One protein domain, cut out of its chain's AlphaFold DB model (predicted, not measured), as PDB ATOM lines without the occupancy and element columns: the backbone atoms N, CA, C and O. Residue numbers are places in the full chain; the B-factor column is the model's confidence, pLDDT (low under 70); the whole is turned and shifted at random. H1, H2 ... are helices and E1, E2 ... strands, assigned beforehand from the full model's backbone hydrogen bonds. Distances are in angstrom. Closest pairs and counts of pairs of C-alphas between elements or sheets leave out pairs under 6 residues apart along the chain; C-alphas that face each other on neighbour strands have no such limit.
ATOM      1  N   GLU A  24      29.209  60.938  33.156       86.56
ATOM      2  CA  GLU A  24      29.698  59.588  32.846       86.56
ATOM      3  C   GLU A  24      28.526  58.626  32.632       86.56
ATOM      4  O   GLU A  24      27.486  58.728  33.293       86.56
ATOM      5  N   THR A  25      28.690  57.687  31.702       89.44
ATOM      6  CA  THR A  25      27.672  56.677  31.395       89.44
ATOM      7  C   THR A  25      27.574  55.651  32.524       89.44
ATOM      8  O   THR A  25      28.588  55.187  33.046       89.44
ATOM      9  N   ILE A  26      26.347  55.286  32.887       91.38
ATOM     10  CA  ILE A  26      26.056  54.148  33.756       91.38
ATOM     11  C   ILE A  26      25.959  52.890  32.890       91.38
ATOM     12  O   ILE A  26      25.211  52.861  31.912       91.38
ATOM     13  N   PHE A  27      26.675  51.841  33.263       91.19
ATOM     14  CA  PHE A  27      26.589  50.546  32.595       91.19
ATOM     15  C   PHE A  27      25.798  49.567  33.446       91.19
ATOM     16  O   PHE A  27      26.001  49.488  34.661       91.19
ATOM     17  N   ILE A  28      24.910  48.822  32.799       90.69
ATOM     18  CA  ILE A  28      24.221  47.690  33.415       90.69
ATOM     19  C   ILE A  28      25.151  46.478  33.345       90.69
ATOM     20  O   ILE A  28      25.878  46.290  32.371       90.69
ATOM     21  N   PHE A  29      25.175  45.674  34.401       90.50
ATOM     22  CA  PHE A  29      26.022  44.495  34.478       90.50
ATOM     23  C   PHE A  29      25.346  43.372  35.252       90.50
ATOM     24  O   PHE A  29      24.518  43.605  36.136       90.50
ATOM     25  N   THR A  30      25.764  42.142  34.966       87.25
ATOM     26  CA  THR A  30      25.320  40.971  35.723       87.25
ATOM     27  C   THR A  30      26.357  40.650  36.799       87.25
ATOM     28  O   THR A  30      27.519  40.385  36.465       87.25
ATOM     29  N   PRO A  31      25.989  40.676  38.093       88.88
ATOM     30  CA  PRO A  31      26.900  40.314  39.172       88.88
ATOM     31  C   PRO A  31      27.389  38.866  39.019       88.88
ATOM     32  O   PRO A  31      26.600  37.925  39.030       88.88
ATOM     33  N   GLY A  32      28.705  38.682  38.888       86.38
ATOM     34  CA  GLY A  32      29.351  37.363  38.845       86.38
ATOM     35  C   GLY A  32      29.732  36.817  40.225       86.38
ATOM     36  O   GLY A  32      30.548  35.904  40.313       86.38
ATOM     37  N   PHE A  33      29.199  37.413  41.293       90.38
ATOM     38  CA  PHE A  33      29.580  37.177  42.685       90.38
ATOM     39  C   PHE A  33      28.338  37.078  43.581       90.38
ATOM     40  O   PHE A  33      27.261  37.569  43.245       90.38
ATOM     41  N   SER A  34      28.493  36.436  44.736       91.38
ATOM     42  CA  SER A  34      27.450  36.277  45.751       91.38
ATOM     43  C   SER A  34      27.474  37.397  46.797       91.38
ATOM     44  O   SER A  34      28.452  38.131  46.947       91.38
ATOM     45  N   LEU A  35      26.417  37.502  47.607       88.94
ATOM     46  CA  LEU A  35      26.420  38.417  48.753       88.94
ATOM     47  C   LEU A  35      27.526  38.083  49.775       88.94
ATOM     48  O   LEU A  35      28.015  38.969  50.475       88.94
ATOM     49  N   GLU A  36      27.916  36.813  49.888       90.31
ATOM     50  CA  GLU A  36      29.027  36.402  50.748       90.31
ATOM     51  C   GLU A  36      30.364  36.951  50.237       90.31
ATOM     52  O   GLU A  36      31.136  37.497  51.025       90.31
ATOM     53  N   ASP A  37      30.587  36.924  48.922       92.69
ATOM     54  CA  ASP A  37      31.775  37.519  48.302       92.69
ATOM     55  C   ASP A  37      31.845  39.025  48.564       92.69
ATOM     56  O   ASP A  37      32.901  39.534  48.932       92.69
ATOM     57  N   LEU A  38      30.714  39.739  48.468       91.69
ATOM     58  CA  LEU A  38      30.651  41.170  48.785       91.69
ATOM     59  C   LEU A  38      31.005  41.452  50.255       91.69
ATOM     60  O   LEU A  38      31.754  42.384  50.551       91.69
ATOM     61  N   LYS A  39      30.509  40.631  51.191       90.62
ATOM     62  CA  LYS A  39      30.858  40.742  52.620       90.62
ATOM     63  C   LYS A  39      32.346  40.488  52.849       90.62
ATOM     64  O   LYS A  39      32.987  41.243  53.579       90.62
ATOM     65  N   ASN A  40      32.900  39.462  52.210       91.62
ATOM     66  CA  ASN A  40      34.320  39.140  52.303       91.62
ATOM     67  C   ASN A  40      35.188  40.251  51.694       91.62
ATOM     68  O   ASN A  40      36.185  40.636  52.297       91.62
ATOM     69  N   ALA A  41      34.771  40.841  50.574       90.88
ATOM     70  CA  ALA A  41      35.442  41.983  49.957       90.88
ATOM     71  C   ALA A  41      35.411  43.245  50.837       90.88
ATOM     72  O   ALA A  41      36.349  44.038  50.807       90.88
ATOM     73  N   GLN A  42      34.364  43.436  51.647       88.06
ATOM     74  CA  GLN A  42      34.262  44.576  52.563       88.06
ATOM     75  C   GLN A  42      35.077  44.394  53.854       88.06
ATOM     76  O   GLN A  42      35.662  45.360  54.342       88.06
ATOM     77  N   PHE A  43      35.075  43.193  54.443       86.31
ATOM     78  CA  PHE A  43      35.634  42.958  55.785       86.31
ATOM     79  C   PHE A  43      36.941  42.159  55.799       86.31
ATOM     80  O   PHE A  43      37.717  42.290  56.742       86.31
ATOM     81  N   GLY A  44      37.179  41.324  54.788       80.38
ATOM     82  CA  GLY A  44      38.384  40.497  54.658       80.38
ATOM     83  C   GLY A  44      39.501  41.148  53.841       80.38
ATOM     84  O   GLY A  44      40.614  40.635  53.815       80.38
ATOM     85  N   ASN A  45      39.216  42.268  53.182       79.62
ATOM     86  CA  ASN A  45      40.157  43.003  52.347       79.62
ATOM     87  C   ASN A  45      41.153  43.810  53.199       79.62
ATOM     88  O   ASN A  45      40.769  44.507  54.141       79.62
ATOM     89  N   THR A  46      42.437  43.750  52.845       79.81
ATOM     90  CA  THR A  46      43.474  44.619  53.416       79.81
ATOM     91  C   THR A  46      44.221  45.364  52.315       79.81
ATOM     92  O   THR A  46      44.284  44.919  51.175       79.81
ATOM     93  N   TYR A  47      44.891  46.467  52.662       72.81
ATOM     94  CA  TYR A  47      45.738  47.187  51.700       72.81
ATOM     95  C   TYR A  47      46.842  46.320  51.069       72.81
ATOM     96  O   TYR A  47      47.282  46.623  49.963       72.81
ATOM     97  N   ALA A  48      47.315  45.284  51.769       80.44
ATOM     98  CA  ALA A  48      48.359  44.386  51.276       80.44
ATOM     99  C   ALA A  48      47.805  43.190  50.485       80.44
ATOM    100  O   ALA A  48      48.550  42.575  49.729       80.44
ATOM    101  N   ASP A  49      46.525  42.870  50.669       83.56
ATOM    102  CA  ASP A  49      45.850  41.728  50.058       83.56
ATOM    103  C   ASP A  49      44.395  42.107  49.748       83.56
ATOM    104  O   ASP A  49      43.497  41.882  50.574       83.56
ATOM    105  N   PRO A  50      44.159  42.794  48.613       84.50
ATOM    106  CA  PRO A  50      42.823  43.197  48.244       84.50
ATOM    107  C   PRO A  50      41.993  42.026  47.732       84.50
ATOM    108  O   PRO A  50      42.435  41.268  46.873       84.50
ATOM    109  N   LEU A  51      40.751  41.933  48.214       90.50
ATOM    110  CA  LEU A  51      39.760  40.956  47.759       90.50
ATOM    111  C   LEU A  51      38.734  41.652  46.855       90.50
ATOM    112  O   LEU A  51      37.764  42.219  47.364       90.50
ATOM    113  N   PRO A  52      38.950  41.689  45.526       91.06
ATOM    114  CA  PRO A  52      38.019  42.336  44.619       91.06
ATOM    115  C   PRO A  52      36.780  41.476  44.352       91.06
ATOM    116  O   PRO A  52      36.840  40.246  44.349       91.06
ATOM    117  N   ILE A  53      35.671  42.141  44.034       92.44
ATOM    118  CA  ILE A  53      34.512  41.513  43.394       92.44
ATOM    119  C   ILE A  53      34.652  41.610  41.875       92.44
ATOM    120  O   ILE A  53      35.106  42.632  41.350       92.44
ATOM    121  N   ARG A  54      34.242  40.558  41.164       90.25
ATOM    122  CA  ARG A  54      34.294  40.514  39.702       90.25
ATOM    123  C   ARG A  54      32.943  40.848  39.089       90.25
ATOM    124  O   ARG A  54      31.956  40.157  39.331       90.25
ATOM    125  N   ILE A  55      32.917  41.873  38.248       89.25
ATOM    126  CA  ILE A  55      31.731  42.294  37.496       89.25
ATOM    127  C   ILE A  55      31.913  41.981  36.012       89.25
ATOM    128  O   ILE A  55      33.024  42.088  35.494       89.25
ATOM    129  N   GLY A  56      30.837  41.595  35.328       87.25
ATOM    130  CA  GLY A  56      30.835  41.376  33.882       87.25
ATOM    131  C   GLY A  56      29.864  42.322  33.191       87.25
ATOM    132  O   GLY A  56      28.663  42.223  33.436       87.25
ATOM    133  N   LEU A  57      30.377  43.213  32.335       83.62
ATOM    134  CA  LEU A  57      29.530  44.052  31.474       83.62
ATOM    135  C   LEU A  57      29.039  43.264  30.253       83.62
ATOM    136  O   LEU A  57      27.930  43.461  29.779       83.62
ATOM    137  N   SER A  58      29.861  42.338  29.758       81.38
ATOM    138  CA  SER A  58      29.515  41.418  28.675       81.38
ATOM    139  C   SER A  58      30.250  40.088  28.857       81.38
ATOM    140  O   SER A  58      31.097  39.946  29.741       81.38
ATOM    141  N   ALA A  59      29.966  39.097  28.006       74.94
ATOM    142  CA  ALA A  59      30.626  37.787  28.067       74.94
ATOM    143  C   ALA A  59      32.163  37.853  27.926       74.94
ATOM    144  O   ALA A  59      32.856  36.928  28.347       74.94
ATOM    145  N   SER A  60      32.699  38.924  27.334       77.50
ATOM    146  CA  SER A  60      34.134  39.120  27.094       77.50
ATOM    147  C   SER A  60      34.762  40.221  27.949       77.50
ATOM    148  O   SER A  60      35.988  40.310  27.999       77.50
ATOM    149  N   ILE A  61      33.958  41.053  28.618       82.75
ATOM    150  CA  ILE A  61      34.435  42.224  29.357       82.75
ATOM    151  C   ILE A  61      34.103  42.050  30.835       82.75
ATOM    152  O   ILE A  61      32.949  42.157  31.255       82.75
ATOM    153  N   THR A  62      35.148  41.810  31.628       86.00
ATOM    154  CA  THR A  62      35.059  41.689  33.084       86.00
ATOM    155  C   THR A  62      36.043  42.627  33.766       86.00
ATOM    156  O   THR A  62      37.120  42.898  33.233       86.00
ATOM    157  N   PHE A  63      35.670  43.108  34.947       86.00
ATOM    158  CA  PHE A  63      36.493  43.993  35.760       86.00
ATOM    159  C   PHE A  63      36.539  43.523  37.205       86.00
ATOM    160  O   PHE A  63      35.566  42.970  37.722       86.00
ATOM    161  N   ASP A  64      37.658  43.817  37.859       89.38
ATOM    162  CA  ASP A  64      37.846  43.597  39.286       89.38
ATOM    163  C   ASP A  64      37.705  44.929  40.028       89.38
ATOM    164  O   ASP A  64      38.428  45.895  39.759       89.38
ATOM    165  N   VAL A  65      36.757  44.971  40.963       91.06
ATOM    166  CA  VAL A  65      36.474  46.139  41.800       91.06
ATOM    167  C   VAL A  65      36.907  45.845  43.226       91.06
ATOM    168  O   VAL A  65      36.376  44.948  43.877       91.06
ATOM    169  N   VAL A  66      37.840  46.642  43.740       92.06
ATOM    170  CA  VAL A  66      38.204  46.616  45.158       92.06
ATOM    171  C   VAL A  66      37.176  47.427  45.930       92.06
ATOM    172  O   VAL A  66      37.074  48.643  45.760       92.06
ATOM    173  N   VAL A  67      36.408  46.741  46.772       92.69
ATOM    174  CA  VAL A  67      35.346  47.344  47.580       92.69
ATOM    175  C   VAL A  67      35.957  48.191  48.695       92.69
ATOM    176  O   VAL A  67      36.828  47.730  49.430       92.69
ATOM    177  N   GLN A  68      35.489  49.433  48.819       91.50
ATOM    178  CA  GLN A  68      35.875  50.353  49.887       91.50
ATOM    179  C   GLN A  68      34.748  50.501  50.913       91.50
ATOM    180  O   GLN A  68      34.980  50.401  52.120       91.50
ATOM    181  N   THR A  69      33.525  50.740  50.442       91.94
ATOM    182  CA  THR A  69      32.348  50.895  51.302       91.94
ATOM    183  C   THR A  69      31.154  50.171  50.718       91.94
ATOM    184  O   THR A  69      30.942  50.199  49.509       91.94
ATOM    185  N   THR A  70      30.329  49.615  51.598       92.88
ATOM    186  CA  THR A  70      29.085  48.930  51.255       92.88
ATOM    187  C   THR A  70      27.985  49.437  52.178       92.88
ATOM    188  O   THR A  70      28.165  49.472  53.395       92.88
ATOM    189  N   THR A  71      26.849  49.832  51.610       92.12
ATOM    190  CA  THR A  71      25.679  50.344  52.330       92.12
ATOM    191  C   THR A  71      24.444  49.569  51.893       92.12
ATOM    192  O   THR A  71      24.174  49.445  50.701       92.12
ATOM    193  N   SER A  72      23.690  49.045  52.857       89.31
ATOM    194  CA  SER A  72      22.401  48.405  52.591       89.31
ATOM    195  C   SER A  72      21.343  49.451  52.258       89.31
ATOM    196  O   SER A  72      21.184  50.424  52.999       89.31
ATOM    197  N   VAL A  73      20.583  49.207  51.198       87.31
ATOM    198  CA  VAL A  73      19.500  50.061  50.723       87.31
ATOM    199  C   VAL A  73      18.169  49.336  50.919       87.31
ATOM    200  O   VAL A  73      17.877  48.337  50.266       87.31
ATOM    201  N   PHE A  74      17.351  49.833  51.845       81.88
ATOM    202  CA  PHE A  74      16.043  49.252  52.137       81.88
ATOM    203  C   PHE A  74      14.975  49.900  51.261       81.88
ATOM    204  O   PHE A  74      14.527  51.012  51.537       81.88
ATOM    205  N   VAL A  75      14.584  49.197  50.201       74.25
ATOM    206  CA  VAL A  75      13.490  49.615  49.321       74.25
ATOM    207  C   VAL A  75      12.166  49.148  49.924       74.25
ATOM    208  O   VAL A  75      12.017  47.985  50.316       74.25
ATOM    209  N   GLY A  76      11.220  50.077  50.041       66.81
ATOM    210  CA  GLY A  76       9.878  49.789  50.529       66.81
ATOM    211  C   GLY A  76       9.085  48.935  49.542       66.81
ATOM    212  O   GLY A  76       9.203  49.112  48.331       66.81
ATOM    213  N   VAL A  77       8.270  48.012  50.052       62.50
ATOM    214  CA  VAL A  77       7.304  47.270  49.230       62.50
ATOM    215  C   VAL A  77       6.075  48.153  49.040       62.50
ATOM    216  O   VAL A  77       5.347  48.393  50.006       62.50
ATOM    217  N   ASP A  78       5.861  48.635  47.816       57.75
ATOM    218  CA  ASP A  78       4.662  49.387  47.451       57.75
ATOM    219  C   ASP A  78       3.666  48.425  46.785       57.75
ATOM    220  O   ASP A  78       3.850  47.976  45.652       57.75
ATOM    221  N   HIS A  79       2.644  48.022  47.540       51.72
ATOM    222  CA  HIS A  79       1.489  47.310  47.004       51.72
ATOM    223  C   HIS A  79       0.391  48.354  46.805       51.72
ATOM    224  O   HIS A  79      -0.320  48.681  47.745       51.72
ATOM    225  N   ASP A  80       0.279  48.859  45.578       49.94
ATOM    226  CA  ASP A  80      -0.771  49.766  45.105       49.94
ATOM    227  C   ASP A  80      -0.737  51.210  45.644       49.94
ATOM    228  O   ASP A  80      -1.426  51.581  46.589       49.94
ATOM    229  N   GLY A  81      -0.063  52.082  44.887       47.00
ATOM    230  CA  GLY A  81      -0.569  53.431  44.626       47.00
ATOM    231  C   GLY A  81      -0.585  54.404  45.805       47.00
ATOM    232  O   GLY A  81      -1.624  54.997  46.083       47.00
ATOM    233  N   GLY A  82       0.580  54.677  46.394       49.69
ATOM    234  CA  GLY A  82       0.845  55.988  46.997       49.69
ATOM    235  C   GLY A  82       0.676  56.119  48.509       49.69
ATOM    236  O   GLY A  82       0.732  57.248  48.996       49.69
ATOM    237  N   ASP A  83       0.544  55.026  49.260       50.25
ATOM    238  CA  ASP A  83       0.531  55.072  50.723       50.25
ATOM    239  C   ASP A  83       1.662  54.223  51.319       50.25
ATOM    240  O   ASP A  83       1.748  53.028  51.081       50.25
ATOM    241  N   THR A  84       2.514  54.895  52.106       51.81
ATOM    242  CA  THR A  84       3.542  54.406  53.052       51.81
ATOM    243  C   THR A  84       3.959  52.927  52.930       51.81
ATOM    244  O   THR A  84       3.146  52.046  53.212       51.81
ATOM    245  N   PRO A  85       5.253  52.621  52.692       56.94
ATOM    246  CA  PRO A  85       5.700  51.240  52.527       56.94
ATOM    247  C   PRO A  85       5.311  50.369  53.728       56.94
ATOM    248  O   PRO A  85       5.701  50.639  54.867       56.94
ATOM    249  N   LEU A  86       4.553  49.299  53.463       62.53
ATOM    250  CA  LEU A  86       4.047  48.368  54.483       62.53
ATOM    251  C   LEU A  86       5.152  47.477  55.081       62.53
ATOM    252  O   LEU A  86       4.936  46.782  56.074       62.53
ATOM    253  N   GLY A  87       6.341  47.495  54.477       65.06
ATOM    254  CA  GLY A  87       7.515  46.751  54.906       65.06
ATOM    255  C   GLY A  87       8.695  46.956  53.957       65.06
ATOM    256  O   GLY A  87       8.614  47.707  52.987       65.06
ATOM    257  N   CYS A  88       9.802  46.277  54.251       67.31
ATOM    258  CA  CYS A  88      10.966  46.181  53.369       67.31
ATOM    259  C   CYS A  88      11.055  44.762  52.807       67.31
ATOM    260  O   CYS A  88      10.609  43.811  53.459       67.31
ATOM    261  N   PHE A  89      11.681  44.605  51.641       70.94
ATOM    262  CA  PHE A  89      12.079  43.280  51.171       70.94
ATOM    263  C   PHE A  89      12.979  42.583  52.198       70.94
ATOM    264  O   PHE A  89      13.718  43.224  52.953       70.94
ATOM    265  N   LYS A  90      12.926  41.247  52.220       74.88
ATOM    266  CA  LYS A  90      13.756  40.429  53.112       74.88
ATOM    267  C   LYS A  90      15.249  40.670  52.881       74.88
ATOM    268  O   LYS A  90      16.037  40.603  53.828       74.88
ATOM    269  N   HIS A  91      15.627  40.942  51.635       82.69
ATOM    270  CA  HIS A  91      16.985  41.267  51.244       82.69
ATOM    271  C   HIS A  91      17.030  42.702  50.707       82.69
ATOM    272  O   HIS A  91      16.248  43.030  49.816       82.69
ATOM    273  N   PRO A  92      17.895  43.572  51.263       86.06
ATOM    274  CA  PRO A  92      18.050  44.925  50.754       86.06
ATOM    275  C   PRO A  92      18.820  44.917  49.431       86.06
ATOM    276  O   PRO A  92      19.580  43.987  49.141       86.06
ATOM    277  N   ASP A  93      18.679  46.012  48.696       89.62
ATOM    278  CA  ASP A  93      19.620  46.393  47.650       89.62
ATOM    279  C   ASP A  93      20.950  46.826  48.291       89.62
ATOM    280  O   ASP A  93      21.054  47.025  49.509       89.62
ATOM    281  N   TRP A  94      21.995  46.983  47.479       91.50
ATOM    282  CA  TRP A  94      23.313  47.375  47.975       91.50
ATOM    283  C   TRP A  94      23.919  48.499  47.154       91.50
ATOM    284  O   TRP A  94      24.105  48.377  45.946       91.50
ATOM    285  N   TYR A  95      24.300  49.571  47.837       93.56
ATOM    286  CA  TYR A  95      25.161  50.603  47.284       93.56
ATOM    287  C   TYR A  95      26.610  50.311  47.663       93.56
ATOM    288  O   TYR A  95      26.922  50.079  48.834       93.56
ATOM    289  N   VAL A  96      27.499  50.316  46.677       94.94
ATOM    290  CA  VAL A  96      28.915  49.990  46.853       94.94
ATOM    291  C   VAL A  96      29.759  51.096  46.243       94.94
ATOM    292  O   VAL A  96      29.501  51.529  45.127       94.94
ATOM    293  N   GLU A  97      30.812  51.514  46.936       95.12
ATOM    294  CA  GLU A  97      31.878  52.312  46.333       95.12
ATOM    295  C   GLU A  97      33.195  51.561  46.406       95.12
ATOM    296  O   GLU A  97      33.472  50.824  47.358       95.12
ATOM    297  N   GLY A  98      34.023  51.768  45.394       93.50
ATOM    298  CA  GLY A  98      35.292  51.080  45.285       93.50
ATOM    299  C   GLY A  98      36.179  51.648  44.198       93.50
ATOM    300  O   GLY A  98      35.972  52.756  43.697       93.50
ATOM    301  N   TRP A  99      37.179  50.859  43.835       91.75
ATOM    302  CA  TRP A  99      38.174  51.214  42.837       91.75
ATOM    303  C   TRP A  99      38.264  50.118  41.786       91.75
ATOM    304  O   TRP A  99      38.442  48.948  42.125       91.75
ATOM    305  N   LEU A 100      38.168  50.502  40.515       89.75
ATOM    306  CA  LEU A 100      38.567  49.634  39.415       89.75
ATOM    307  C   LEU A 100      40.080  49.469  39.455       89.75
ATOM    308  O   LEU A 100      40.830  50.455  39.462       89.75
ATOM    309  N   MET A 101      40.514  48.213  39.484       77.06
ATOM    310  CA  MET A 101      41.925  47.872  39.387       77.06
ATOM    311  C   MET A 101      42.470  48.270  38.019       77.06
ATOM    312  O   MET A 101      41.765  48.211  37.010       77.06
ATOM    313  N   LYS A 102      43.745  48.671  37.988       68.25
ATOM    314  CA  LYS A 102      44.437  48.985  36.736       68.25
ATOM    315  C   LYS A 102      44.372  47.786  35.800       68.25
ATOM    316  O   LYS A 102      44.690  46.666  36.210       68.25
ATOM    317  N   SER A 103      44.023  48.031  34.543       62.62
ATOM    318  CA  SER A 103      44.175  47.025  33.505       62.62
ATOM    319  C   SER A 103      45.652  46.641  33.400       62.62
ATOM    320  O   SER A 103      46.514  47.503  33.239       62.62
ATOM    321  N   GLY A 104      45.971  45.345  33.470       59.28
ATOM    322  CA  GLY A 104      47.350  44.855  33.315       59.28
ATOM    323  C   GLY A 104      47.975  45.160  31.943       59.28
ATOM    324  O   GLY A 104      49.158  44.894  31.742       59.28
ATOM    325  N   PHE A 105      47.190  45.706  31.008       60.53
ATOM    326  CA  PHE A 105      47.617  46.112  29.672       60.53
ATOM    327  C   PHE A 105      48.213  47.528  29.616       60.53
ATOM    328  O   PHE A 105      49.084  47.761  28.778       60.53
ATOM    329  N   ASP A 106      47.798  48.451  30.494       58.94
ATOM    330  CA  ASP A 106      48.349  49.811  30.567       58.94
ATOM    331  C   ASP A 106      48.859  50.121  31.988       58.94
ATOM    332  O   ASP A 106      48.076  50.410  32.897       58.94
ATOM    333  N   PRO A 107      50.186  50.105  32.217       58.38
ATOM    334  CA  PRO A 107      50.757  50.379  33.534       58.38
ATOM    335  C   PRO A 107      50.545  51.833  34.003       58.38
ATOM    336  O   PRO A 107      50.673  52.120  35.202       58.38
ATOM    337  N   TYR A 108      50.220  52.752  33.088       58.97
ATOM    338  CA  TYR A 108      50.007  54.170  33.375       58.97
ATOM    339  C   TYR A 108      48.553  54.513  33.685       58.97
ATOM    340  O   TYR A 108      48.290  55.623  34.151       58.97
ATOM    341  N   GLU A 109      47.619  53.580  33.500       68.31
ATOM    342  CA  GLU A 109      46.215  53.837  33.780       68.31
ATOM    343  C   GLU A 109      46.018  54.132  35.278       68.31
ATOM    344  O   GLU A 109      46.540  53.437  36.155       68.31
ATOM    345  N   GLU A 110      45.340  55.234  35.594       72.25
ATOM    346  CA  GLU A 110      44.999  55.594  36.971       72.25
ATOM    347  C   GLU A 110      43.886  54.674  37.482       72.25
ATOM    348  O   GLU A 110      42.928  54.403  36.758       72.25
ATOM    349  N   ALA A 111      43.968  54.246  38.747       82.31
ATOM    350  CA  ALA A 111      42.842  53.572  39.389       82.31
ATOM    351  C   ALA A 111      41.620  54.504  39.368       82.31
ATOM    352  O   ALA A 111      41.712  55.679  39.737       82.31
ATOM    353  N   ARG A 112      40.474  53.990  38.918       89.31
ATOM    354  CA  ARG A 112      39.245  54.776  38.777       89.31
ATOM    355  C   ARG A 112      38.306  54.468  39.928       89.31
ATOM    356  O   ARG A 112      37.983  53.306  40.162       89.31
ATOM    357  N   ARG A 113      37.849  55.504  40.632       92.56
ATOM    358  CA  ARG A 113      36.798  55.343  41.638       92.56
ATOM    359  C   ARG A 113      35.485  55.028  40.936       92.56
ATOM    360  O   ARG A 113      35.135  55.682  39.954       92.56
ATOM    361  N   VAL A 114      34.767  54.049  41.458       94.44
ATOM    362  CA  VAL A 114      33.469  53.620  40.948       94.44
ATOM    363  C   VAL A 114      32.442  53.570  42.057       94.44
ATOM    364  O   VAL A 114      32.774  53.391  43.231       94.44
ATOM    365  N   ARG A 115      31.187  53.687  41.645       95.44
ATOM    366  CA  ARG A 115      30.013  53.389  42.453       95.44
ATOM    367  C   ARG A 115      29.171  52.343  41.750       95.44
ATOM    368  O   ARG A 115      29.096  52.330  40.519       95.44
ATOM    369  N   LEU A 116      28.571  51.471  42.540       95.00
ATOM    370  CA  LEU A 116      27.725  50.393  42.080       95.00
ATOM    371  C   LEU A 116      26.407  50.429  42.847       95.00
ATOM    372  O   LEU A 116      26.393  50.658  44.055       95.00
ATOM    373  N   TYR A 117      25.317  50.162  42.143       93.81
ATOM    374  CA  TYR A 117      24.016  49.885  42.736       93.81
ATOM    375  C   TYR A 117      23.620  48.462  42.363       93.81
ATOM    376  O   TYR A 117      23.533  48.140  41.182       93.81
ATOM    377  N   LEU A 118      23.433  47.604  43.355       92.31
ATOM    378  CA  LEU A 118      23.118  46.193  43.189       92.31
ATOM    379  C   LEU A 118      21.673  45.960  43.608       92.31
ATOM    380  O   LEU A 118      21.325  46.184  44.770       92.31
ATOM    381  N   ARG A 119      20.857  45.466  42.681       88.56
ATOM    382  CA  ARG A 119      19.471  45.092  42.951       88.56
ATOM    383  C   ARG A 119      19.379  43.656  43.430       88.56
ATOM    384  O   ARG A 119      19.824  42.732  42.742       88.56
ATOM    385  N   ALA A 120      18.769  43.468  44.592       81.81
ATOM    386  CA  ALA A 120      18.293  42.173  45.038       81.81
ATOM    387  C   ALA A 120      16.887  41.942  44.467       81.81
ATOM    388  O   ALA A 120      16.015  42.807  44.535       81.81
ATOM    389  N   ALA A 121      16.627  40.757  43.913       72.44
ATOM    390  CA  ALA A 121      15.290  40.399  43.436       72.44
ATOM    391  C   ALA A 121      14.375  39.982  44.606       72.44
ATOM    392  O   ALA A 121      14.006  38.812  44.728       72.44
ATOM    393  N   GLY A 122      14.045  40.928  45.491       70.50
ATOM    394  CA  GLY A 122      13.129  40.758  46.623       70.50
ATOM    395  C   GLY A 122      13.574  39.703  47.642       70.50
ATOM    396  O   GLY A 122      14.297  40.001  48.591       70.50
ATOM    397  N   ASP A 123      13.126  38.458  47.454       69.94
ATOM    398  CA  ASP A 123      13.478  37.314  48.307       69.94
ATOM    399  C   ASP A 123      14.777  36.604  47.884       69.94
ATOM    400  O   ASP A 123      15.231  35.690  48.579       69.94
ATOM    401  N   ASN A 124      15.403  37.007  46.772       77.25
ATOM    402  CA  ASN A 124      16.708  36.480  46.383       77.25
ATOM    403  C   ASN A 124      17.822  37.102  47.251       77.25
ATOM    404  O   ASN A 124      17.991  38.322  47.229       77.25
ATOM    405  N   PRO A 125      18.616  36.299  47.984       78.44
ATOM    406  CA  PRO A 125      19.713  36.820  48.797       78.44
ATOM    407  C   PRO A 125      20.879  37.380  47.978       78.44
ATOM    408  O   PRO A 125      21.700  38.107  48.537       78.44
ATOM    409  N   ASN A 126      20.990  37.024  46.696       84.69
ATOM    410  CA  ASN A 126      22.079  37.463  45.833       84.69
ATOM    411  C   ASN A 126      21.621  38.566  44.867       84.69
ATOM    412  O   ASN A 126      20.501  38.493  44.349       84.69
ATOM    413  N   PRO A 127      22.497  39.547  44.576       84.88
ATOM    414  CA  PRO A 127      22.266  40.526  43.525       84.88
ATOM    415  C   PRO A 127      21.987  39.864  42.174       84.88
ATOM    416  O   PRO A 127      22.714  38.961  41.761       84.88
ATOM    417  N   THR A 128      20.950  40.323  41.482       85.25
ATOM    418  CA  THR A 128      20.563  39.808  40.156       85.25
ATOM    419  C   THR A 128      20.957  40.741  39.022       85.25
ATOM    420  O   THR A 128      21.193  40.288  37.909       85.25
ATOM    421  N   GLU A 129      21.038  42.034  39.315       89.12
ATOM    422  CA  GLU A 129      21.357  43.097  38.368       89.12
ATOM    423  C   GLU A 129      22.186  44.154  39.093       89.12
ATOM    424  O   GLU A 129      21.980  44.416  40.283       89.12
ATOM    425  N   GLY A 130      23.144  44.742  38.386       92.12
ATOM    426  CA  GLY A 130      23.973  45.815  38.894       92.12
ATOM    427  C   GLY A 130      24.063  46.977  37.917       92.12
ATOM    428  O   GLY A 130      24.006  46.803  36.704       92.12
ATOM    429  N   PHE A 131      24.263  48.166  38.463       93.56
ATOM    430  CA  PHE A 131      24.590  49.376  37.723       93.56
ATOM    431  C   PHE A 131      25.945  49.863  38.196       93.56
ATOM    432  O   PHE A 131      26.181  49.892  39.402       93.56
ATOM    433  N   ILE A 132      26.827  50.255  37.285       93.75
ATOM    434  CA  ILE A 132      28.141  50.803  37.619       93.75
ATOM    435  C   ILE A 132      28.371  52.134  36.922       93.75
ATOM    436  O   ILE A 132      28.034  52.310  35.754       93.75
ATOM    437  N   GLN A 133      28.992  53.064  37.641       93.44
ATOM    438  CA  GLN A 133      29.469  54.320  37.086       93.44
ATOM    439  C   GLN A 133      30.873  54.629  37.605       93.44
ATOM    440  O   GLN A 133      31.144  54.514  38.803       93.44
ATOM    441  N   VAL A 134      31.755  55.078  36.711       92.56
ATOM    442  CA  VAL A 134      32.991  55.759  37.110       92.56
ATOM    443  C   VAL A 134      32.624  57.121  37.682       92.56
ATOM    444  O   VAL A 134      31.918  57.894  37.045       92.56
ATOM    445  N   VAL A 135      33.097  57.429  38.889       91.31
ATOM    446  CA  VAL A 135      32.813  58.723  39.517       91.31
ATOM    447  C   VAL A 135      33.443  59.831  38.652       91.31
ATOM    448  O   VAL A 135      34.670  59.836  38.485       91.31
ATOM    449  N   PRO A 136      32.643  60.754  38.082       87.06
ATOM    450  CA  PRO A 136      33.139  61.790  37.190       87.06
ATOM    451  C   PRO A 136      34.109  62.710  37.931       87.06
ATOM    452  O   PRO A 136      33.864  63.126  39.062       87.06
ATOM    453  N   LYS A 137      35.211  63.091  37.271       84.75
ATOM    454  CA  LYS A 137      36.138  64.103  37.817       84.75
ATOM    455  C   LYS A 137      35.478  65.488  37.896       84.75
ATOM    456  O   LYS A 137      35.806  66.265  38.785       84.75
ATOM    457  N   ASN A 138      34.555  65.775  36.975       85.50
ATOM    458  CA  ASN A 138      33.790  67.017  36.896       85.50
ATOM    459  C   ASN A 138      32.293  66.668  36.801       85.50
ATOM    460  O   ASN A 138      31.804  66.469  35.688       85.50
ATOM    461  N   PRO A 139      31.585  66.520  37.932       81.56
ATOM    462  CA  PRO A 139      30.173  66.154  37.922       81.56
ATOM    463  C   PRO A 139      29.309  67.268  37.324       81.56
ATOM    464  O   PRO A 139      29.533  68.450  37.595       81.56
ATOM    465  N   ASP A 140      28.299  66.888  36.540       84.12
ATOM    466  CA  ASP A 140      27.257  67.799  36.065       84.12
ATOM    467  C   ASP A 140      25.952  67.547  36.846       84.12
ATOM    468  O   ASP A 140      25.186  66.641  36.506       84.12
ATOM    469  N   PRO A 141      25.658  68.322  37.907       77.94
ATOM    470  CA  PRO A 141      24.478  68.093  38.743       77.94
ATOM    471  C   PRO A 141      23.157  68.388  38.016       77.94
ATOM    472  O   PRO A 141      22.093  67.950  38.461       77.94
ATOM    473  N   ASN A 142      23.194  69.119  36.899       80.69
ATOM    474  CA  ASN A 142      22.008  69.485  36.121       80.69
ATOM    475  C   ASN A 142      21.888  68.686  34.819       80.69
ATOM    476  O   ASN A 142      20.870  68.783  34.135       80.69
ATOM    477  N   GLY A 143      22.907  67.900  34.485       80.50
ATOM    478  CA  GLY A 143      22.922  67.076  33.292       80.50
ATOM    479  C   GLY A 143      21.984  65.876  33.383       80.50
ATOM    480  O   GLY A 143      21.494  65.480  34.448       80.50
ATOM    481  N   THR A 144      21.760  65.265  32.224       82.50
ATOM    482  CA  THR A 144      20.987  64.031  32.097       82.50
ATOM    483  C   THR A 144      21.890  62.823  32.329       82.50
ATOM    484  O   THR A 144      22.870  62.624  31.608       82.50
ATOM    485  N   ILE A 145      21.536  62.002  33.315       83.81
ATOM    486  CA  ILE A 145      22.140  60.689  33.542       83.81
ATOM    487  C   ILE A 145      21.812  59.788  32.352       83.81
ATOM    488  O   ILE A 145      20.658  59.670  31.944       83.81
ATOM    489  N   ARG A 146      22.842  59.154  31.792       84.38
ATOM    490  CA  ARG A 146      22.710  58.186  30.702       84.38
ATOM    491  C   ARG A 146      23.053  56.805  31.231       84.38
ATOM    492  O   ARG A 146      24.069  56.666  31.907       84.38
ATOM    493  N   TYR A 147      22.249  55.808  30.885       82.38
ATOM    494  CA  TYR A 147      22.550  54.409  31.159       82.38
ATOM    495  C   TYR A 147      22.420  53.566  29.887       82.38
ATOM    496  O   TYR A 147      21.657  53.924  28.987       82.38
ATOM    497  N   THR A 148      23.198  52.490  29.784       79.75
ATOM    498  CA  THR A 148      23.183  51.575  28.635       79.75
ATOM    499  C   THR A 148      23.480  50.134  29.050       79.75
ATOM    500  O   THR A 148      24.183  49.889  30.033       79.75
ATOM    501  N   GLU A 149      22.922  49.198  28.285       69.94
ATOM    502  CA  GLU A 149      23.240  47.766  28.330       69.94
ATOM    503  C   GLU A 149      24.377  47.404  27.354       69.94
ATOM    504  O   GLU A 149      24.955  46.326  27.462       69.94
TER     505      GLU A 149
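This is residues 24 to 149 of the 151 residues of an uncharacterized protein of Streptomyces pluripotens (UniProt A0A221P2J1). What shape is this? Six antiparallel strands, E1 to E6 in chain order round the ring, make a closed barrel with one short helix, H1, outside its wall; the long links E3 to E4 and E4 to E5 reach toward opposite ends of the longest axis. What is printed? The 126 residues run E1 H1 E2 E3 E4 E5 E6, mostly strand, with under half of them in named elements. How large is it? It is compact, with a radius of gyration of the C-alphas of 16.0 A and spans of 53 by 37 by 27 A.

Where does it begin? E1, residues 26 to 31, begins with C-alpha 26 at (26.056, 54.148, 33.756); H1 is residues 35 to 43 and E2 residues 52 to 56. Which strands are longer? E3, residues 62 to 73, measures 25.0 A and bends by 88 degrees at residue 68; E4, residues 93 to 100, measures 20.9 A. E5, residues 112 to 120, measures 25.2 A, and E6, residues 127 to 134, ends with C-alpha 134 at (32.991, 55.759, 37.110).

What closes the ring? N 30 of E1 and O 56 of E2, 3.3 A, and N 29 of E1 and O 130 of E6, 2.8 A, are within hydrogen-bond range. How do the others pair? E2 to E6 form a meander, each strand the antiparallel neighbour of the one before, with N 53 and O 65, N 71 and O 95, N 96 and O 116, and N 117 and O 131 at 2.9, 2.8, 2.9 and 2.9 A. Where is H1? H1, with every O i to N i+4 pair within hydrogen-bond range, is on the barrel, outside it, at a height over the sheet of 7.7 A; its closest C-alphas to E3 are Gln 42 and Val 67, 5.8 A.

What lies farthest apart? The C-alphas of Asp 83 and Pro 107, 53.3 A, in the long links E3 to E4 and E4 to E5; the printed part has no cut. Where is confidence low? Residues 76 to 88, 102 to 109, 123 and 149 are under pLDDT 70.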